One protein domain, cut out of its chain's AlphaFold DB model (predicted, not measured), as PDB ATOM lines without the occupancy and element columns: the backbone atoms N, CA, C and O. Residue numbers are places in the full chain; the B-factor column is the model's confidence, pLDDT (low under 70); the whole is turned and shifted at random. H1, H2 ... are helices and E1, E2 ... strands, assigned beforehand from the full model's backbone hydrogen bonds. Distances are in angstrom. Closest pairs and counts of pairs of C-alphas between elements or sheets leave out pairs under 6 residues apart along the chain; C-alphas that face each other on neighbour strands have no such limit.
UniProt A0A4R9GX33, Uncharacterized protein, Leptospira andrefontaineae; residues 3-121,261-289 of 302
ATOM      1  N   ARG A   3     128.806 145.175 140.725       75.44
ATOM      2  CA  ARG A   3     129.872 144.199 140.964       75.44
ATOM      3  C   ARG A   3     131.094 144.586 140.141       75.44
ATOM      4  O   ARG A   3     130.948 144.855 138.949       75.44
ATOM      5  N   LEU A   4     132.264 144.658 140.766       74.75
ATOM      6  CA  LEU A   4     133.515 145.047 140.110       74.75
ATOM      7  C   LEU A   4     134.585 143.982 140.306       74.75
ATOM      8  O   LEU A   4     134.761 143.494 141.421       74.75
ATOM      9  N   ALA A   5     135.325 143.685 139.239       71.56
ATOM     10  CA  ALA A   5     136.518 142.851 139.288       71.56
ATOM     11  C   ALA A   5     137.665 143.658 139.900       71.56
ATOM     12  O   ALA A   5     138.336 144.431 139.218       71.56
ATOM     13  N   ILE A   6     137.829 143.538 141.213       71.50
ATOM     14  CA  ILE A   6     138.918 144.175 141.944       71.50
ATOM     15  C   ILE A   6     139.551 143.095 142.790       71.50
ATOM     16  O   ILE A   6     138.987 142.721 143.825       71.50
ATOM     17  N   PRO A   7     140.694 142.568 142.339       65.38
ATOM     18  CA  PRO A   7     141.318 141.493 143.051       65.38
ATOM     19  C   PRO A   7     141.890 142.050 144.365       65.38
ATOM     20  O   PRO A   7     142.657 143.017 144.379       65.38
ATOM     21  N   PHE A   8     141.473 141.470 145.492       70.00
ATOM     22  CA  PHE A   8     141.977 141.816 146.819       70.00
ATOM     23  C   PHE A   8     141.802 140.661 147.820       70.00
ATOM     24  O   PHE A   8     140.702 140.146 147.987       70.00
ATOM     25  N   ASN A   9     142.874 140.283 148.528       68.00
ATOM     26  CA  ASN A   9     142.869 139.282 149.611       68.00
ATOM     27  C   ASN A   9     142.169 137.952 149.247       68.00
ATOM     28  O   ASN A   9     141.394 137.407 150.029       68.00
ATOM     29  N   GLY A  10     142.405 137.450 148.031       71.38
ATOM     30  CA  GLY A  10     141.780 136.221 147.524       71.38
ATOM     31  C   GLY A  10     140.357 136.392 146.979       71.38
ATOM     32  O   GLY A  10     139.787 135.432 146.465       71.38
ATOM     33  N   HIS A  11     139.787 137.596 147.035       76.62
ATOM     34  CA  HIS A  11     138.562 137.947 146.325       76.62
ATOM     35  C   HIS A  11     138.911 138.443 144.926       76.62
ATOM     36  O   HIS A  11     139.834 139.236 144.775       76.62
ATOM     37  N   THR A  12     138.179 137.996 143.909       73.62
ATOM     38  CA  THR A  12     138.321 138.489 142.528       73.62
ATOM     39  C   THR A  12     137.324 139.595 142.209       73.62
ATOM     40  O   THR A  12     137.522 140.354 141.264       73.62
ATOM     41  N   GLU A  13     136.243 139.684 142.984       82.81
ATOM     42  CA  GLU A  13     135.139 140.606 142.757       82.81
ATOM     43  C   GLU A  13     134.585 141.133 144.080       82.81
ATOM     44  O   GLU A  13     134.613 140.442 145.101       82.81
ATOM     45  N   VAL A  14     134.051 142.352 144.039       86.56
ATOM     46  CA  VAL A  14     133.393 143.004 145.175       86.56
ATOM     47  C   VAL A  14     132.064 143.623 144.754       86.56
ATOM     48  O   VAL A  14     131.914 144.108 143.629       86.56
ATOM     49  N   ASP A  15     131.112 143.633 145.678       87.94
ATOM     50  CA  ASP A  15     129.808 144.265 145.533       87.94
ATOM     51  C   ASP A  15     129.817 145.658 146.169       87.94
ATOM     52  O   ASP A  15     130.219 145.830 147.324       87.94
ATOM     53  N   LEU A  16     129.313 146.642 145.423       88.06
ATOM     54  CA  LEU A  16     129.214 148.033 145.849       88.06
ATOM     55  C   LEU A  16     127.780 148.471 146.125       88.06
ATOM     56  O   LEU A  16     126.868 148.282 145.304       88.06
ATOM     57  N   SER A  17     127.612 149.149 147.257       88.44
ATOM     58  CA  SER A  17     126.415 149.899 147.626       88.44
ATOM     59  C   SER A  17     126.688 151.398 147.751       88.44
ATOM     60  O   SER A  17     127.826 151.860 147.756       88.44
ATOM     61  N   ASN A  18     125.609 152.175 147.851       87.06
ATOM     62  CA  ASN A  18     125.706 153.606 148.120       87.06
ATOM     63  C   ASN A  18     126.116 153.850 149.583       87.06
ATOM     64  O   ASN A  18     125.649 153.115 150.457       87.06
ATOM     65  N   PRO A  19     126.886 154.916 149.866       88.38
ATOM     66  CA  PRO A  19     127.259 155.265 151.228       88.38
ATOM     67  C   PRO A  19     126.048 155.752 152.025       88.38
ATOM     68  O   PRO A  19     125.243 156.565 151.554       88.38
ATOM     69  N   SER A  20     125.929 155.269 153.257       89.31
ATOM     70  CA  SER A  20     124.921 155.710 154.212       89.31
ATOM     71  C   SER A  20     125.147 157.173 154.639       89.31
ATOM     72  O   SER A  20     126.281 157.652 154.710       89.31
ATOM     73  N   PRO A  21     124.092 157.924 155.011       87.50
ATOM     74  CA  PRO A  21     124.262 159.290 155.518       87.50
ATOM     75  C   PRO A  21     125.204 159.376 156.732       87.50
ATOM     76  O   PRO A  21     125.937 160.355 156.890       87.50
ATOM     77  N   GLY A  22     125.209 158.336 157.574       89.94
ATOM     78  CA  GLY A  22     126.083 158.235 158.739       89.94
ATOM     79  C   GLY A  22     127.559 158.070 158.374       89.94
ATOM     80  O   GLY A  22     128.404 158.727 158.986       89.94
ATOM     81  N   SER A  23     127.884 157.242 157.374       91.94
ATOM     82  CA  SER A  23     129.264 157.084 156.901       91.94
ATOM     83  C   SER A  23     129.771 158.357 156.221       91.94
ATOM     84  O   SER A  23     130.872 158.802 156.538       91.94
ATOM     85  N   ILE A  24     128.939 159.028 155.408       90.19
ATOM     86  CA  ILE A  24     129.270 160.327 154.790       90.19
ATOM     87  C   ILE A  24     129.597 161.376 155.857       90.19
ATOM     88  O   ILE A  24     130.614 162.062 155.756       90.19
ATOM     89  N   ALA A  25     128.758 161.511 156.890       89.25
ATOM     90  CA  ALA A  25     128.971 162.495 157.950       89.25
ATOM     91  C   ALA A  25     130.285 162.247 158.713       89.25
ATOM     92  O   ALA A  25     131.053 163.185 158.941       89.25
ATOM     93  N   LYS A  26     130.577 160.984 159.053       93.69
ATOM     94  CA  LYS A  26     131.829 160.592 159.719       93.69
ATOM     95  C   LYS A  26     133.048 160.823 158.822       93.69
ATOM     96  O   LYS A  26     133.999 161.472 159.251       93.69
ATOM     97  N   ALA A  27     133.001 160.368 157.571       93.12
ATOM     98  CA  ALA A  27     134.077 160.561 156.602       93.12
ATOM     99  C   ALA A  27     134.358 162.051 156.361       93.12
ATOM    100  O   ALA A  27     135.511 162.472 156.318       93.12
ATOM    101  N   ARG A  28     133.314 162.883 156.282       90.25
ATOM    102  CA  ARG A  28     133.458 164.338 156.166       90.25
ATOM    103  C   ARG A  28     134.160 164.947 157.374       90.25
ATOM    104  O   ARG A  28     135.031 165.790 157.184       90.25
ATOM    105  N   SER A  29     133.805 164.523 158.585       92.38
ATOM    106  CA  SER A  29     134.460 164.998 159.806       92.38
ATOM    107  C   SER A  29     135.951 164.634 159.829       92.38
ATOM    108  O   SER A  29     136.774 165.494 160.134       92.38
ATOM    109  N   GLU A  30     136.311 163.407 159.444       94.00
ATOM    110  CA  GLU A  30     137.713 162.970 159.342       94.00
ATOM    111  C   GLU A  30     138.476 163.733 158.246       94.00
ATOM    112  O   GLU A  30     139.586 164.215 158.478       94.00
ATOM    113  N   ALA A  31     137.870 163.921 157.070       89.81
ATOM    114  CA  ALA A  31     138.465 164.678 155.970       89.81
ATOM    115  C   ALA A  31     138.721 166.148 156.350       89.81
ATOM    116  O   ALA A  31     139.778 166.689 156.033       89.81
ATOM    117  N   GLN A  32     137.795 166.783 157.077       88.56
ATOM    118  CA  GLN A  32     137.967 168.143 157.608       88.56
ATOM    119  C   GLN A  32     139.093 168.237 158.647       88.56
ATOM    120  O   GLN A  32     139.731 169.280 158.755       88.56
ATOM    121  N   ALA A  33     139.371 167.151 159.368       89.44
ATOM    122  CA  ALA A  33     140.513 167.035 160.271       89.44
ATOM    123  C   ALA A  33     141.829 166.662 159.550       89.44
ATOM    124  O   ALA A  33     142.814 166.339 160.211       89.44
ATOM    125  N   GLY A  34     141.851 166.657 158.210       87.44
ATOM    126  CA  GLY A  34     143.021 166.300 157.401       87.44
ATOM    127  C   GLY A  34     143.292 164.794 157.296       87.44
ATOM    128  O   GLY A  34     144.291 164.387 156.711       87.44
ATOM    129  N   LYS A  35     142.410 163.934 157.821       91.56
ATOM    130  CA  LYS A  35     142.593 162.474 157.874       91.56
ATOM    131  C   LYS A  35     141.924 161.774 156.689       91.56
ATOM    132  O   LYS A  35     141.064 160.907 156.850       91.56
ATOM    133  N   ILE A  36     142.334 162.147 155.478       92.44
ATOM    134  CA  ILE A  36     141.708 161.700 154.221       92.44
ATOM    135  C   ILE A  36     141.681 160.171 154.089       92.44
ATOM    136  O   ILE A  36     140.633 159.609 153.793       92.44
ATOM    137  N   PHE A  37     142.781 159.472 154.378       94.56
ATOM    138  CA  PHE A  37     142.825 158.009 154.245       94.56
ATOM    139  C   PHE A  37     141.912 157.292 155.254       94.56
ATOM    140  O   PHE A  37     141.286 156.288 154.932       94.56
ATOM    141  N   SER A  38     141.759 157.838 156.466       95.25
ATOM    142  CA  SER A  38     140.796 157.309 157.445       95.25
ATOM    143  C   SER A  38     139.350 157.568 157.010       95.25
ATOM    144  O   SER A  38     138.488 156.713 157.198       95.25
ATOM    145  N   ALA A  39     139.087 158.709 156.371       94.69
ATOM    146  CA  ALA A  39     137.786 158.998 155.782       94.69
ATOM    147  C   ALA A  39     137.438 158.040 154.627       94.69
ATOM    148  O   ALA A  39     136.296 157.595 154.533       94.69
ATOM    149  N   VAL A  40     138.415 157.687 153.784       94.88
ATOM    150  CA  VAL A  40     138.249 156.677 152.723       94.88
ATOM    151  C   VAL A  40     137.883 155.323 153.318       94.88
ATOM    152  O   VAL A  40     136.909 154.716 152.878       94.88
ATOM    153  N   LEU A  41     138.599 154.888 154.361       96.12
ATOM    154  CA  LEU A  41     138.306 153.636 155.059       96.12
ATOM    155  C   LEU A  41     136.850 153.574 155.540       96.12
ATOM    156  O   LEU A  41     136.191 152.565 155.332       96.12
ATOM    157  N   ILE A  42     136.327 154.661 156.117       95.44
ATOM    158  CA  ILE A  42     134.932 154.734 156.582       95.44
ATOM    159  C   ILE A  42     133.939 154.470 155.447       95.44
ATOM    160  O   ILE A  42     132.974 153.736 155.652       95.44
ATOM    161  N   ILE A  43     134.152 155.069 154.270       94.12
ATOM    162  CA  ILE A  43     133.252 154.865 153.128       94.12
ATOM    163  C   ILE A  43     133.378 153.440 152.592       94.12
ATOM    164  O   ILE A  43     132.362 152.783 152.379       94.12
ATOM    165  N   LEU A  44     134.601 152.933 152.419       93.75
ATOM    166  CA  LEU A  44     134.814 151.580 151.904       93.75
ATOM    167  C   LEU A  44     134.235 150.511 152.841       93.75
ATOM    168  O   LEU A  44     133.553 149.612 152.364       93.75
ATOM    169  N   SER A  45     134.419 150.636 154.160       94.62
ATOM    170  CA  SER A  45     133.827 149.719 155.149       94.62
ATOM    171  C   SER A  45     132.295 149.682 155.114       94.62
ATOM    172  O   SER A  45     131.705 148.682 155.512       94.62
ATOM    173  N   ASP A  46     131.652 150.769 154.689       92.88
ATOM    174  CA  ASP A  46     130.191 150.882 154.601       92.88
ATOM    175  C   ASP A  46     129.646 150.383 153.253       92.88
ATOM    176  O   ASP A  46     128.512 149.919 153.180       92.88
ATOM    177  N   CYS A  47     130.443 150.489 152.185       91.25
ATOM    178  CA  CYS A  47     129.969 150.297 150.812       91.25
ATOM    179  C   CYS A  47     130.447 149.009 150.142       91.25
ATOM    180  O   CYS A  47     129.844 148.602 149.151       91.25
ATOM    181  N   VAL A  48     131.549 148.421 150.609       90.88
ATOM    182  CA  VAL A  48     132.216 147.301 149.935       90.88
ATOM    183  C   VAL A  48     131.910 146.003 150.666       90.88
ATOM    184  O   VAL A  48     132.210 145.845 151.851       90.88
ATOM    185  N   THR A  49     131.330 145.055 149.938       89.81
ATOM    186  CA  THR A  49     130.959 143.735 150.455       89.81
ATOM    187  C   THR A  49     131.385 142.626 149.494       89.81
ATOM    188  O   THR A  49     131.643 142.884 148.321       89.81
ATOM    189  N   VAL A  50     131.466 141.392 149.987       86.38
ATOM    190  CA  VAL A  50     131.595 140.172 149.176       86.38
ATOM    191  C   VAL A  50     130.441 139.259 149.554       86.38
ATOM    192  O   VAL A  50     130.236 138.993 150.741       86.38
ATOM    193  N   ASP A  51     129.655 138.830 148.568       83.56
ATOM    194  CA  ASP A  51     128.449 138.018 148.779       83.56
ATOM    195  C   ASP A  51     127.498 138.650 149.819       83.56
ATOM    196  O   ASP A  51     126.918 137.980 150.679       83.56
ATOM    197  N   GLY A  52     127.386 139.984 149.781       82.56
ATOM    198  CA  GLY A  52     126.565 140.780 150.699       82.56
ATOM    199  C   GLY A  52     127.090 140.898 152.137       82.56
ATOM    200  O   GLY A  52     126.376 141.420 152.995       82.56
ATOM    201  N   LYS A  53     128.315 140.439 152.429       87.25
ATOM    202  CA  LYS A  53     128.952 140.564 153.749       87.25
ATOM    203  C   LYS A  53     130.080 141.601 153.741       87.25
ATOM    204  O   LYS A  53     130.845 141.640 152.779       87.25
ATOM    205  N   PRO A  54     130.227 142.418 154.801       87.06
ATOM    206  CA  PRO A  54     131.365 143.324 154.935       87.06
ATOM    207  C   PRO A  54     132.702 142.579 154.908       87.06
ATOM    208  O   PRO A  54     132.817 141.479 155.448       87.06
ATOM    209  N   ILE A  55     133.720 143.208 154.323       86.62
ATOM    210  CA  ILE A  55     135.093 142.690 154.319       86.62
ATOM    211  C   ILE A  55     135.809 143.182 155.584       86.62
ATOM    212  O   ILE A  55     136.007 144.386 155.753       86.62
ATOM    213  N   GLU A  56     136.230 142.269 156.463       83.88
ATOM    214  CA  GLU A  56     136.884 142.627 157.738       83.88
ATOM    215  C   GLU A  56     138.216 143.370 157.534       83.88
ATOM    216  O   GLU A  56     138.514 144.343 158.226       83.88
ATOM    217  N   ASP A  57     138.992 142.958 156.532       87.31
ATOM    218  CA  ASP A  57     140.346 143.450 156.271       87.31
ATOM    219  C   ASP A  57     140.413 144.522 155.170       87.31
ATOM    220  O   ASP A  57     141.463 144.723 154.566       87.31
ATOM    221  N   ILE A  58     139.326 145.263 154.915       90.50
ATOM    222  CA  ILE A  58     139.235 146.256 153.821       90.50
ATOM    223  C   ILE A  58     140.400 147.266 153.782       90.50
ATOM    224  O   ILE A  58     140.762 147.764 152.722       90.50
ATOM    225  N   LYS A  59     141.047 147.542 154.922       92.69
ATOM    226  CA  LYS A  59     142.237 148.404 155.012       92.69
ATOM    227  C   LYS A  59     143.477 147.850 154.289       92.69
ATOM    228  O   LYS A  59     144.347 148.634 153.937       92.69
ATOM    229  N   LYS A  60     143.578 146.539 154.049       90.69
ATOM    230  CA  LYS A  60     144.719 145.945 153.330       90.69
ATOM    231  C   LYS A  60     144.591 146.084 151.810       90.69
ATOM    232  O   LYS A  60     145.488 145.654 151.095       90.69
ATOM    233  N   ILE A  61     143.498 146.661 151.303       88.44
ATOM    234  CA  ILE A  61     143.317 146.860 149.864       88.44
ATOM    235  C   ILE A  61     144.450 147.720 149.293       88.44
ATOM    236  O   ILE A  61     144.804 148.723 149.926       88.44
ATOM    237  N   PRO A  62     145.012 147.381 148.114       88.94
ATOM    238  CA  PRO A  62     145.915 148.277 147.408       88.94
ATOM    239  C   PRO A  62     145.283 149.663 147.266       88.94
ATOM    240  O   PRO A  62     144.122 149.795 146.870       88.94
ATOM    241  N   TRP A  63     146.031 150.712 147.601       90.50
ATOM    242  CA  TRP A  63     145.515 152.081 147.638       90.50
ATOM    243  C   TRP A  63     144.926 152.508 146.292       90.50
ATOM    244  O   TRP A  63     143.850 153.094 146.237       90.50
ATOM    245  N   ARG A  64     145.578 152.138 145.188       87.31
ATOM    246  CA  ARG A  64     145.092 152.431 143.835       87.31
ATOM    247  C   ARG A  64     143.751 151.765 143.522       87.31
ATOM    248  O   ARG A  64     142.893 152.379 142.887       87.31
ATOM    249  N   SER A  65     143.526 150.563 144.044       85.31
ATOM    250  CA  SER A  65     142.227 149.886 143.984       85.31
ATOM    251  C   SER A  65     141.187 150.565 144.883       85.31
ATOM    252  O   SER A  65     140.024 150.667 144.501       85.31
ATOM    253  N   ALA A  66     141.583 151.105 146.041       89.19
ATOM    254  CA  ALA A  66     140.700 151.945 146.853       89.19
ATOM    255  C   ALA A  66     140.279 153.228 146.114       89.19
ATOM    256  O   ALA A  66     139.102 153.574 146.141       89.19
ATOM    257  N   GLU A  67     141.190 153.916 145.420       87.50
ATOM    258  CA  GLU A  67     140.847 155.114 144.636       87.50
ATOM    259  C   GLU A  67     139.815 154.801 143.541       87.50
ATOM    260  O   GLU A  67     138.835 155.534 143.372       87.50
ATOM    261  N   ALA A  68     140.009 153.677 142.843       83.44
ATOM    262  CA  ALA A  68     139.082 153.145 141.850       83.44
ATOM    263  C   ALA A  68     137.688 152.878 142.438       83.44
ATOM    264  O   ALA A  68     136.686 153.395 141.939       83.44
ATOM    265  N   LEU A  69     137.629 152.135 143.546       86.06
ATOM    266  CA  LEU A  69     136.389 151.848 144.262       86.06
ATOM    267  C   LEU A  69     135.656 153.111 144.685       86.06
ATOM    268  O   LEU A  69     134.450 153.231 144.485       86.06
ATOM    269  N   MET A  70     136.388 154.072 145.238       87.44
ATOM    270  CA  MET A  70     135.817 155.338 145.670       87.44
ATOM    271  C   MET A  70     135.197 156.111 144.507       87.44
ATOM    272  O   MET A  70     134.112 156.676 144.664       87.44
ATOM    273  N   LYS A  71     135.833 156.105 143.330       83.56
ATOM    274  CA  LYS A  71     135.251 156.693 142.121       83.56
ATOM    275  C   LYS A  71     133.946 156.010 141.722       83.56
ATOM    276  O   LYS A  71     132.970 156.708 141.442       83.56
ATOM    277  N   GLU A  72     133.900 154.684 141.724       82.88
ATOM    278  CA  GLU A  72     132.702 153.933 141.331       82.88
ATOM    279  C   GLU A  72     131.556 154.086 142.344       82.88
ATOM    280  O   GLU A  72     130.411 154.335 141.956       82.88
ATOM    281  N   ILE A  73     131.855 154.057 143.648       85.44
ATOM    282  CA  ILE A  73     130.887 154.339 144.723       85.44
ATOM    283  C   ILE A  73     130.289 155.738 144.538       85.44
ATOM    284  O   ILE A  73     129.073 155.914 144.579       85.44
ATOM    285  N   PHE A  74     131.126 156.747 144.299       80.56
ATOM    286  CA  PHE A  74     130.660 158.127 144.171       80.56
ATOM    287  C   PHE A  74     129.956 158.426 142.845       80.56
ATOM    288  O   PHE A  74     129.068 159.276 142.812       80.56
ATOM    289  N   THR A  75     130.298 157.715 141.772       76.38
ATOM    290  CA  THR A  75     129.615 157.843 140.478       76.38
ATOM    291  C   THR A  75     128.239 157.171 140.501       76.38
ATOM    292  O   THR A  75     127.276 157.717 139.963       76.38
ATOM    293  N   SER A  76     128.126 156.006 141.149       74.81
ATOM    294  CA  SER A  76     126.868 155.249 141.258       74.81
ATOM    295  C   SER A  76     125.897 155.833 142.291       74.81
ATOM    296  O   SER A  76     124.680 155.828 142.077       74.81
ATOM    297  N   ALA A  77     126.413 156.417 143.373       67.62
ATOM    298  CA  ALA A  77     125.631 157.191 144.321       67.62
ATOM    299  C   ALA A  77     125.298 158.564 143.715       67.62
ATOM    300  O   ALA A  77     126.006 159.542 143.936       67.62
ATOM    301  N   SER A  78     124.186 158.658 142.979       55.12
ATOM    302  CA  SER A  78     123.651 159.836 142.255       55.12
ATOM    303  C   SER A  78     123.555 161.183 143.021       55.12
ATOM    304  O   SER A  78     123.065 162.179 142.476       55.12
ATOM    305  N   ASN A  79     124.000 161.227 144.279       55.47
ATOM    306  CA  ASN A  79     123.902 162.327 145.234       55.47
ATOM    307  C   ASN A  79     125.236 163.048 145.521       55.47
ATOM    308  O   ASN A  79     125.225 164.017 146.283       55.47
ATOM    309  N   LEU A  80     126.358 162.621 144.930       60.34
ATOM    310  CA  LEU A  80     127.687 163.205 145.168       60.34
ATOM    311  C   LEU A  80     128.195 164.007 143.958       60.34
ATOM    312  O   LEU A  80     127.619 163.967 142.866       60.34
ATOM    313  N   ALA A  81     129.216 164.841 144.174       62.84
ATOM    314  CA  ALA A  81     129.694 165.787 143.167       62.84
ATOM    315  C   ALA A  81     130.289 165.066 141.940       62.84
ATOM    316  O   ALA A  81     131.313 164.402 142.036       62.84
ATOM    317  N   ARG A  82     129.664 165.254 140.767       69.69
ATOM    318  CA  ARG A  82     130.139 164.741 139.465       69.69
ATOM    319  C   ARG A  82     131.358 165.495 138.920       69.69
ATOM    320  O   ARG A  82     132.073 164.989 138.064       69.69
ATOM    321  N   TYR A  83     131.581 166.710 139.406       76.00
ATOM    322  CA  TYR A  83     132.571 167.629 138.864       76.00
ATOM    323  C   TYR A  83     133.570 168.044 139.934       76.00
ATOM    324  O   TYR A  83     133.190 168.305 141.077       76.00
ATOM    325  N   PHE A  84     134.834 168.154 139.540       75.50
ATOM    326  CA  PHE A  84     135.902 168.684 140.373       75.50
ATOM    327  C   PHE A  84     136.124 170.178 140.114       75.50
ATOM    328  O   PHE A  84     136.312 170.609 138.973       75.50
ATOM    329  N   GLU A  85     136.117 170.956 141.199       76.62
ATOM    330  CA  GLU A  85     136.477 172.375 141.220       76.62
ATOM    331  C   GLU A  85     137.881 172.529 141.799       76.62
ATOM    332  O   GLU A  85     138.176 172.020 142.882       76.62
ATOM    333  N   GLY A  86     138.753 173.247 141.098       80.19
ATOM    334  CA  GLY A  86     140.135 173.399 141.529       80.19
ATOM    335  C   GLY A  86     141.004 174.114 140.511       80.19
ATOM    336  O   GLY A  86     140.513 174.791 139.610       80.19
ATOM    337  N   THR A  87     142.313 173.964 140.663       85.06
ATOM    338  CA  THR A  87     143.289 174.552 139.746       85.06
ATOM    339  C   THR A  87     144.259 173.499 139.254       85.06
ATOM    340  O   THR A  87     144.714 172.674 140.044       85.06
ATOM    341  N   SER A  88     144.610 173.565 137.977       86.06
ATOM    342  CA  SER A  88     145.711 172.794 137.399       86.06
ATOM    343  C   SER A  88     146.750 173.749 136.816       86.06
ATOM    344  O   SER A  88     146.435 174.890 136.483       86.06
ATOM    345  N   VAL A  89     148.003 173.311 136.717       87.56
ATOM    346  CA  VAL A  89     149.096 174.111 136.149       87.56
ATOM    347  C   VAL A  89     149.574 173.426 134.879       87.56
ATOM    348  O   VAL A  89     149.866 172.232 134.887       87.56
ATOM    349  N   CYS A  90     149.625 174.170 133.776       86.94
ATOM    350  CA  CYS A  90     150.137 173.642 132.518       86.94
ATOM    351  C   CYS A  90     151.644 173.393 132.622       86.94
ATOM    352  O   CYS A  90     152.408 174.328 132.841       86.94
ATOM    353  N   ARG A  91     152.088 172.159 132.374       88.31
ATOM    354  CA  ARG A  91     153.518 171.798 132.403       88.31
ATOM    355  C   ARG A  91     154.375 172.472 131.321       88.31
ATOM    356  O   ARG A  91     155.592 172.403 131.394       88.31
ATOM    357  N   PHE A  92     153.752 173.067 130.300       89.75
ATOM    358  CA  PHE A  92     154.457 173.664 129.159       89.75
ATOM    359  C   PHE A  92     154.652 175.177 129.283       89.75
ATOM    360  O   PHE A  92     155.678 175.694 128.857       89.75
ATOM    361  N   CYS A  93     153.661 175.896 129.813       90.31
ATOM    362  CA  CYS A  93     153.690 177.362 129.899       90.31
ATOM    363  C   CYS A  93     153.366 177.894 131.298       90.31
ATOM    364  O   CYS A  93     153.099 179.084 131.444       90.31
ATOM    365  N   GLU A  94     153.286 177.002 132.292       90.06
ATOM    366  CA  GLU A  94     153.080 177.295 133.720       90.06
ATOM    367  C   GLU A  94     151.791 178.069 134.040       90.06
ATOM    368  O   GLU A  94     151.545 178.479 135.172       90.06
ATOM    369  N   THR A  95     150.910 178.240 133.051       91.25
ATOM    370  CA  THR A  95     149.627 178.913 133.235       91.25
ATOM    371  C   THR A  95     148.744 178.095 134.168       91.25
ATOM    372  O   THR A  95     148.513 176.903 133.941       91.25
ATOM    373  N   GLN A  96     148.216 178.761 135.193       90.31
ATOM    374  CA  GLN A  96     147.234 178.195 136.106       90.31
ATOM    375  C   GLN A  96     145.841 178.230 135.464       90.31
ATOM    376  O   GLN A  96     145.282 179.294 135.204       90.31
ATOM    377  N   ASN A  97     145.266 177.056 135.229       85.94
ATOM    378  CA  ASN A  97     143.899 176.879 134.759       85.94
ATOM    379  C   ASN A  97     142.969 176.754 135.966       85.94
ATOM    380  O   ASN A  97     143.197 175.926 136.850       85.94
ATOM    381  N   ILE A  98     141.920 177.576 136.011       86.81
ATOM    382  CA  ILE A  98     140.932 177.566 137.097       86.81
ATOM    383  C   ILE A  98     139.672 176.840 136.614       86.81
ATOM    384  O   ILE A  98     138.945 177.351 135.761       86.81
ATOM    385  N   HIS A  99     139.404 175.677 137.205       85.31
ATOM    386  CA  HIS A  99     138.253 174.819 136.937       85.31
ATOM    387  C   HIS A  99     137.121 175.169 137.897       85.31
ATOM    388  O   HIS A  99     137.149 174.815 139.078       85.31
ATOM    389  N   LYS A 100     136.129 175.903 137.401       80.31
ATOM    390  CA  LYS A 100     134.960 176.329 138.173       80.31
ATOM    391  C   LYS A 100     133.754 176.442 137.257       80.31
ATOM    392  O   LYS A 100     133.907 176.694 136.064       80.31
ATOM    393  N   LYS A 101     132.561 176.332 137.830       76.81
ATOM    394  CA  LYS A 101     131.335 176.659 137.108       76.81
ATOM    395  C   LYS A 101     131.307 178.170 136.839       76.81
ATOM    396  O   LYS A 101     131.385 178.945 137.793       76.81
ATOM    397  N   LYS A 102     131.208 178.597 135.578       70.75
ATOM    398  CA  LYS A 102     131.050 180.010 135.195       70.75
ATOM    399  C   LYS A 102     129.760 180.166 134.401       70.75
ATOM    400  O   LYS A 102     129.720 179.759 133.257       70.75
ATOM    401  N   ASP A 103     128.721 180.769 134.971       68.00
ATOM    402  CA  ASP A 103     127.479 181.139 134.268       68.00
ATOM    403  C   ASP A 103     127.006 180.134 133.186       68.00
ATOM    404  O   ASP A 103     126.390 179.125 133.535       68.00
ATOM    405  N   ALA A 104     127.294 180.394 131.900       62.69
ATOM    406  CA  ALA A 104     126.904 179.571 130.747       62.69
ATOM    407  C   ALA A 104     127.894 178.447 130.352       62.69
ATOM    408  O   ALA A 104     127.522 177.580 129.564       62.69
ATOM    409  N   GLU A 105     129.117 178.429 130.892       66.50
ATOM    410  CA  GLU A 105     130.171 177.446 130.594       66.50
ATOM    411  C   GLU A 105     130.640 176.720 131.871       66.50
ATOM    412  O   GLU A 105     131.011 177.317 132.888       66.50
ATOM    413  N   ASP A 106     130.614 175.388 131.838       70.31
ATOM    414  CA  ASP A 106     131.094 174.548 132.935       70.31
ATOM    415  C   ASP A 106     132.490 173.995 132.605       70.31
ATOM    416  O   ASP A 106     132.618 172.954 131.970       70.31
ATOM    417  N   ASP A 107     133.535 174.706 133.045       76.88
ATOM    418  CA  ASP A 107     134.953 174.345 132.838       76.88
ATOM    419  C   ASP A 107     135.480 173.329 133.879       76.88
ATOM    420  O   ASP A 107     136.696 173.127 134.026       76.88
ATOM    421  N   ARG A 108     134.591 172.751 134.696       81.31
ATOM    422  CA  ARG A 108     134.974 171.796 135.743       81.31
ATOM    423  C   ARG A 108     135.332 170.444 135.143       81.31
ATOM    424  O   ARG A 108     134.763 170.019 134.143       81.31
ATOM    425  N   ILE A 109     136.248 169.735 135.796       79.69
ATOM    426  CA  ILE A 109     136.660 168.401 135.347       79.69
ATOM    427  C   ILE A 109     135.525 167.416 135.659       79.69
ATOM    428  O   ILE A 109     135.172 167.254 136.829       79.69
ATOM    429  N   ASP A 110     134.943 166.778 134.636       79.44
ATOM    430  CA  ASP A 110     133.964 165.696 134.821       79.44
ATOM    431  C   ASP A 110     134.692 164.451 135.336       79.44
ATOM    432  O   ASP A 110     135.519 163.856 134.656       79.44
ATOM    433  N   LEU A 111     134.389 164.049 136.564       75.38
ATOM    434  CA  LEU A 111     135.064 162.942 137.235       75.38
ATOM    435  C   LEU A 111     134.701 161.583 136.621       75.38
ATOM    436  O   LEU A 111     135.430 160.609 136.801       75.38
ATOM    437  N   THR A 112     133.602 161.517 135.863       74.69
ATOM    438  CA  THR A 112     133.170 160.294 135.172       74.69
ATOM    439  C   THR A 112     134.036 159.956 133.961       74.69
ATOM    440  O   THR A 112     134.048 158.804 133.537       74.69
ATOM    441  N   THR A 113     134.793 160.920 133.424       77.56
ATOM    442  CA  THR A 113     135.690 160.695 132.279       77.56
ATOM    443  C   THR A 113     137.071 160.194 132.694       77.56
ATOM    444  O   THR A 113     137.839 159.752 131.840       77.56
ATOM    445  N   ILE A 114     137.392 160.230 133.993       79.69
ATOM    446  CA  ILE A 114     138.656 159.718 134.519       79.69
ATOM    447  C   ILE A 114     138.687 158.203 134.319       79.69
ATOM    448  O   ILE A 114     137.862 157.463 134.861       79.69
ATOM    449  N   VAL A 115     139.651 157.732 133.534       82.69
ATOM    450  CA  VAL A 115     139.847 156.301 133.306       82.69
ATOM    451  C   VAL A 115     140.432 155.673 134.564       82.69
ATOM    452  O   VAL A 115     141.252 156.264 135.266       82.69
ATOM    453  N   THR A 116     140.004 154.452 134.849       78.31
ATOM    454  CA  THR A 116     140.523 153.657 135.953       78.31
ATOM    455  C   THR A 116     141.181 152.419 135.375       78.31
ATOM    456  O   THR A 116     140.560 151.704 134.589       78.31
ATOM    457  N   LYS A 117     142.441 152.185 135.736       81.31
ATOM    458  CA  LYS A 117     143.187 150.996 135.333       81.31
ATOM    459  C   LYS A 117     143.304 150.050 136.520       81.31
ATOM    460  O   LYS A 117     143.654 150.482 137.613       81.31
ATOM    461  N   TYR A 118     143.029 148.775 136.301       74.06
ATOM    462  CA  TYR A 118     143.121 147.745 137.331       74.06
ATOM    463  C   TYR A 118     144.369 146.887 137.099       74.06
ATOM    464  O   TYR A 118     144.833 146.764 135.964       74.06
ATOM    465  N   SER A 119     144.937 146.358 138.183       72.94
ATOM    466  CA  SER A 119     145.909 145.265 138.108       72.94
ATOM    467  C   SER A 119     145.138 143.956 138.187       72.94
ATOM    468  O   SER A 119     144.305 143.810 139.081       72.94
ATOM    469  N   ASP A 120     145.448 143.014 137.303       70.69
ATOM    470  CA  ASP A 120     144.981 141.630 137.431       70.69
ATOM    471  C   ASP A 120     145.903 140.811 138.358       70.69
ATOM    472  O   ASP A 120     145.558 139.705 138.771       70.69
ATOM    473  N   ASP A 121     147.073 141.361 138.700       75.75
ATOM    474  CA  ASP A 121     148.070 140.755 139.580       75.75
ATOM    475  C   ASP A 121     147.886 141.240 141.026       75.75
ATOM    476  O   ASP A 121     148.065 142.428 141.321       75.75
ATOM    477  N   GLN A 261     143.648 157.264 136.517       86.00
ATOM    478  CA  GLN A 261     144.598 157.753 135.523       86.00
ATOM    479  C   GLN A 261     144.469 159.267 135.339       86.00
ATOM    480  O   GLN A 261     143.405 159.846 135.579       86.00
ATOM    481  N   ALA A 262     145.540 159.905 134.865       83.38
ATOM    482  CA  ALA A 262     145.520 161.312 134.496       83.38
ATOM    483  C   ALA A 262     144.396 161.610 133.488       83.38
ATOM    484  O   ALA A 262     144.129 160.829 132.570       83.38
ATOM    485  N   THR A 263     143.763 162.775 133.621       83.56
ATOM    486  CA  THR A 263     142.828 163.281 132.610       83.56
ATOM    487  C   THR A 263     143.540 164.244 131.672       83.56
ATOM    488  O   THR A 263     144.434 164.986 132.082       83.56
ATOM    489  N   ARG A 264     143.127 164.276 130.403       86.25
ATOM    490  CA  ARG A 264     143.630 165.263 129.442       86.25
ATOM    491  C   ARG A 264     142.891 166.584 129.605       86.25
ATOM    492  O   ARG A 264     141.664 166.599 129.686       86.25
ATOM    493  N   LEU A 265     143.647 167.674 129.644       86.69
ATOM    494  CA  LEU A 265     143.158 169.046 129.725       86.69
ATOM    495  C   LEU A 265     143.782 169.889 128.611       86.69
ATOM    496  O   LEU A 265     144.936 169.684 128.244       86.69
ATOM    497  N   ILE A 266     143.040 170.891 128.137       88.00
ATOM    498  CA  ILE A 266     143.552 171.914 127.219       88.00
ATOM    499  C   ILE A 266     143.966 173.130 128.045       88.00
ATOM    500  O   ILE A 266     143.151 173.707 128.769       88.00
ATOM    501  N   CYS A 267     145.220 173.565 127.922       88.44
ATOM    502  CA  CYS A 267     145.682 174.769 128.608       88.44
ATOM    503  C   CYS A 267     144.998 176.036 128.063       88.44
ATOM    504  O   CYS A 267     145.038 176.307 126.866       88.44
ATOM    505  N   GLN A 268     144.462 176.894 128.933       87.44
ATOM    506  CA  GLN A 268     143.832 178.165 128.547       87.44
ATOM    507  C   GLN A 268     144.839 179.182 127.983       87.44
ATOM    508  O   GLN A 268     144.477 179.958 127.102       87.44
ATOM    509  N   GLY A 269     146.094 179.151 128.454       89.62
ATOM    510  CA  GLY A 269     147.187 180.003 127.968       89.62
ATOM    511  C   GLY A 269     147.729 179.573 126.601       89.62
ATOM    512  O   GLY A 269     147.472 180.225 125.594       89.62
ATOM    513  N   CYS A 270     148.468 178.459 126.550       91.56
ATOM    514  CA  CYS A 270     149.147 177.999 125.329       91.56
ATOM    515  C   CYS A 270     148.323 177.067 124.423       91.56
ATOM    516  O   CYS A 270     148.844 176.611 123.409       91.56
ATOM    517  N   ARG A 271     147.073 176.731 124.785       92.00
ATOM    518  CA  ARG A 271     146.180 175.821 124.029       92.00
ATOM    519  C   ARG A 271     146.727 174.411 123.784       92.00
ATOM    520  O   ARG A 271     146.152 173.665 123.006       92.00
ATOM    521  N   THR A 272     147.809 174.041 124.463       91.25
ATOM    522  CA  THR A 272     148.415 172.712 124.362       91.25
ATOM    523  C   THR A 272     147.692 171.732 125.280       91.25
ATOM    524  O   THR A 272     147.367 172.077 126.423       91.25
ATOM    525  N   ASP A 273     147.472 170.518 124.779       90.31
ATOM    526  CA  ASP A 273     146.973 169.392 125.563       90.31
ATOM    527  C   ASP A 273     148.031 168.913 126.556       90.31
ATOM    528  O   ASP A 273     149.197 168.709 126.206       90.31
ATOM    529  N   TYR A 274     147.627 168.685 127.800       88.00
ATOM    530  CA  TYR A 274     148.485 168.088 128.816       88.00
ATOM    531  C   TYR A 274     147.700 167.133 129.708       88.00
ATOM    532  O   TYR A 274     146.479 167.214 129.837       88.00
ATOM    533  N   GLU A 275     148.427 166.203 130.313       87.75
ATOM    534  CA  GLU A 275     147.889 165.268 131.294       87.75
ATOM    535  C   GLU A 275     147.933 165.906 132.681       87.75
ATOM    536  O   GLU A 275     148.920 166.545 133.053       87.75
ATOM    537  N   PHE A 276     146.841 165.754 133.424       83.44
ATOM    538  CA  PHE A 276     146.698 166.252 134.781       83.44
ATOM    539  C   PHE A 276     146.187 165.148 135.700       83.44
ATOM    540  O   PHE A 276     145.083 164.626 135.518       83.44
ATOM    541  N   ASP A 277     146.981 164.848 136.721       81.25
ATOM    542  CA  ASP A 277     146.572 163.999 137.830       81.25
ATOM    543  C   ASP A 277     145.682 164.810 138.770       81.25
ATOM    544  O   ASP A 277     146.147 165.708 139.475       81.25
ATOM    545  N   VAL A 278     144.382 164.508 138.786       76.94
ATOM    546  CA  VAL A 278     143.463 165.108 139.760       76.94
ATOM    547  C   VAL A 278     143.860 164.606 141.150       76.94
ATOM    548  O   VAL A 278     143.765 163.402 141.393       76.94
ATOM    549  N   PRO A 279     144.262 165.479 142.096       79.19
ATOM    550  CA  PRO A 279     144.664 165.015 143.417       79.19
ATOM    551  C   PRO A 279     143.498 164.306 144.108       79.19
ATOM    552  O   PRO A 279     142.465 164.929 144.387       79.19
ATOM    553  N   PHE A 280     143.670 163.017 144.416       81.56
ATOM    554  CA  PHE A 280     142.621 162.200 145.026       81.56
ATOM    555  C   PHE A 280     142.017 162.825 146.298       81.56
ATOM    556  O   PHE A 280     140.790 162.844 146.410       81.56
ATOM    557  N   PRO A 281     142.798 163.415 147.231       81.88
ATOM    558  CA  PRO A 281     142.229 164.088 148.398       81.88
ATOM    559  C   PRO A 281     141.227 165.188 148.049       81.88
ATOM    560  O   PRO A 281     140.195 165.321 148.709       81.88
ATOM    561  N   ASN A 282     141.498 165.952 146.988       76.94
ATOM    562  CA  ASN A 282     140.621 167.037 146.579       76.94
ATOM    563  C   ASN A 282     139.365 166.494 145.888       76.94
ATOM    564  O   ASN A 282     138.268 166.995 146.149       76.94
ATOM    565  N   PHE A 283     139.504 165.451 145.061       78.56
ATOM    566  CA  PHE A 283     138.374 164.688 144.522       78.56
ATOM    567  C   PHE A 283     137.472 164.178 145.652       78.56
ATOM    568  O   PHE A 283     136.288 164.507 145.699       78.56
ATOM    569  N   PHE A 284     138.046 163.448 146.606       83.44
ATOM    570  CA  PHE A 284     137.326 162.806 147.697       83.44
ATOM    571  C   PHE A 284     136.616 163.828 148.596       83.44
ATOM    572  O   PHE A 284     135.421 163.706 148.865       83.44
ATOM    573  N   ALA A 285     137.310 164.895 149.005       80.00
ATOM    574  CA  ALA A 285     136.718 165.956 149.818       80.00
ATOM    575  C   ALA A 285     135.590 166.708 149.087       80.00
ATOM    576  O   ALA A 285     134.629 167.154 149.721       80.00
ATOM    577  N   SER A 286     135.695 166.853 147.762       75.38
ATOM    578  CA  SER A 286     134.650 167.462 146.932       75.38
ATOM    579  C   SER A 286     133.445 166.537 146.795       75.38
ATOM    580  O   SER A 286     132.311 166.992 146.943       75.38
ATOM    581  N   ALA A 287     133.687 165.242 146.584       77.44
ATOM    582  CA  ALA A 287     132.653 164.227 146.457       77.44
ATOM    583  C   ALA A 287     131.799 164.116 147.727       77.44
ATOM    584  O   ALA A 287     130.588 164.004 147.610       77.44
ATOM    585  N   LEU A 288     132.379 164.264 148.926       80.50
ATOM    586  CA  LEU A 288     131.648 164.243 150.206       80.50
ATOM    587  C   LEU A 288     130.685 165.427 150.430       80.50
ATOM    588  O   LEU A 288     129.970 165.464 151.441       80.50
ATOM    589  N   ARG A 289     130.667 166.433 149.547       74.19
ATOM    590  CA  ARG A 289     129.741 167.564 149.663       74.19
ATOM    591  C   ARG A 289     128.354 167.165 149.146       74.19
ATOM    592  O   ARG A 289     128.253 166.529 148.100       74.19
TER     593      ARG A 289
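AT A GLANCE: This is residues 3 to 121 and 261 to 289 of the 302 residues of an uncharacterized protein of Leptospira andrefontaineae (UniProt A0A4R9GX33). The domain has two lobes: one holds the four helices with the small strand pair E1 and E2 beside them, and the other holds two strand hairpins, E3 with E4 and E5 with E6. In the helical lobe H1 and H2 form a helical hairpin, H3 packs on H2 at a steep tilt of 57 degrees, and H4 meets H2 at residues 36 to 40 alone, at a steep tilt of 56 degrees. Along the printed part, 148 residues with four named helices and six named strands, the order is E1 H1 H2 E2 H3 E3 E4 E5 E6 H4. Each of the three sheets has two antiparallel strands; the class is mixed, helices and strands, with 68 residues, under half, in named elements. The whole is compact, with a radius of gyration of the C-alphas of 16.6 A and spans of 50 by 34 by 26 A.

HOW THE PARTS SIT: E1, residues 14 to 16, is the antiparallel neighbour of E2, residues 48 to 50, with N 15 and O 49 2.8 A apart, within hydrogen-bond range. H1, residues 21 to 32, and H2, residues 36 to 47, touch as a helical hairpin, opposite ways at a shallow tilt of 10 degrees; their closest C-alphas, those of Ala 27 and Ala 39, are 4.1 A apart. H3, residues 63 to 76, touches H2 at a steep tilt of 57 degrees, with the C-alphas of Leu 44 and Met 70 closest at 7.3 A. E3, residues 86 to 89, and E4, residues 96 to 99, are an antiparallel hairpin, with N 97 and O 88 at 2.8 A. E5, residues 263 to 266, and E6, residues 273 to 276, are another, with N 265 and O 274 at 2.9 A. The closest C-alphas of E3 and E6, those of Ser 88 and Phe 276, are 7.1 A apart. H4, residues 280 to 287, touches residues 36 to 40 of H2 alone, with the C-alphas of Ile 36 and Pro 281 closest at 6.3 A. H3 and H4 only just touch, with 3 pairs of C-alphas within 8 A, Phe 74 and Ala 287 closest at 6.8 A. In H1, H2, H3 and H4 every O i to N i+4 pair is within hydrogen-bond range.

IN THESE COORDINATES: E1 begins at C-alpha 14, (133.393, 143.004, 145.175). From first to last C-alpha H1 measures 16.4 A, H2 16.7 A and H3 20.0 A. E3 begins at C-alpha 86, (140.135, 173.399, 141.529), and H4 ends at C-alpha 287, (132.653, 164.227, 146.457).

THE WHOLE: The two C-alphas farthest apart, those of Lys 53 and Cys 270, are 51.2 A apart. Residues 122 to 260 are not printed; C-alphas 121 and 261 are 17.8 A apart across this cut. The link from E2 to H3, 12 residues, is long. The mean pLDDT of the printed part is 83.2; residues 7, 9, 77 to 82 and 103 to 105 are under 70.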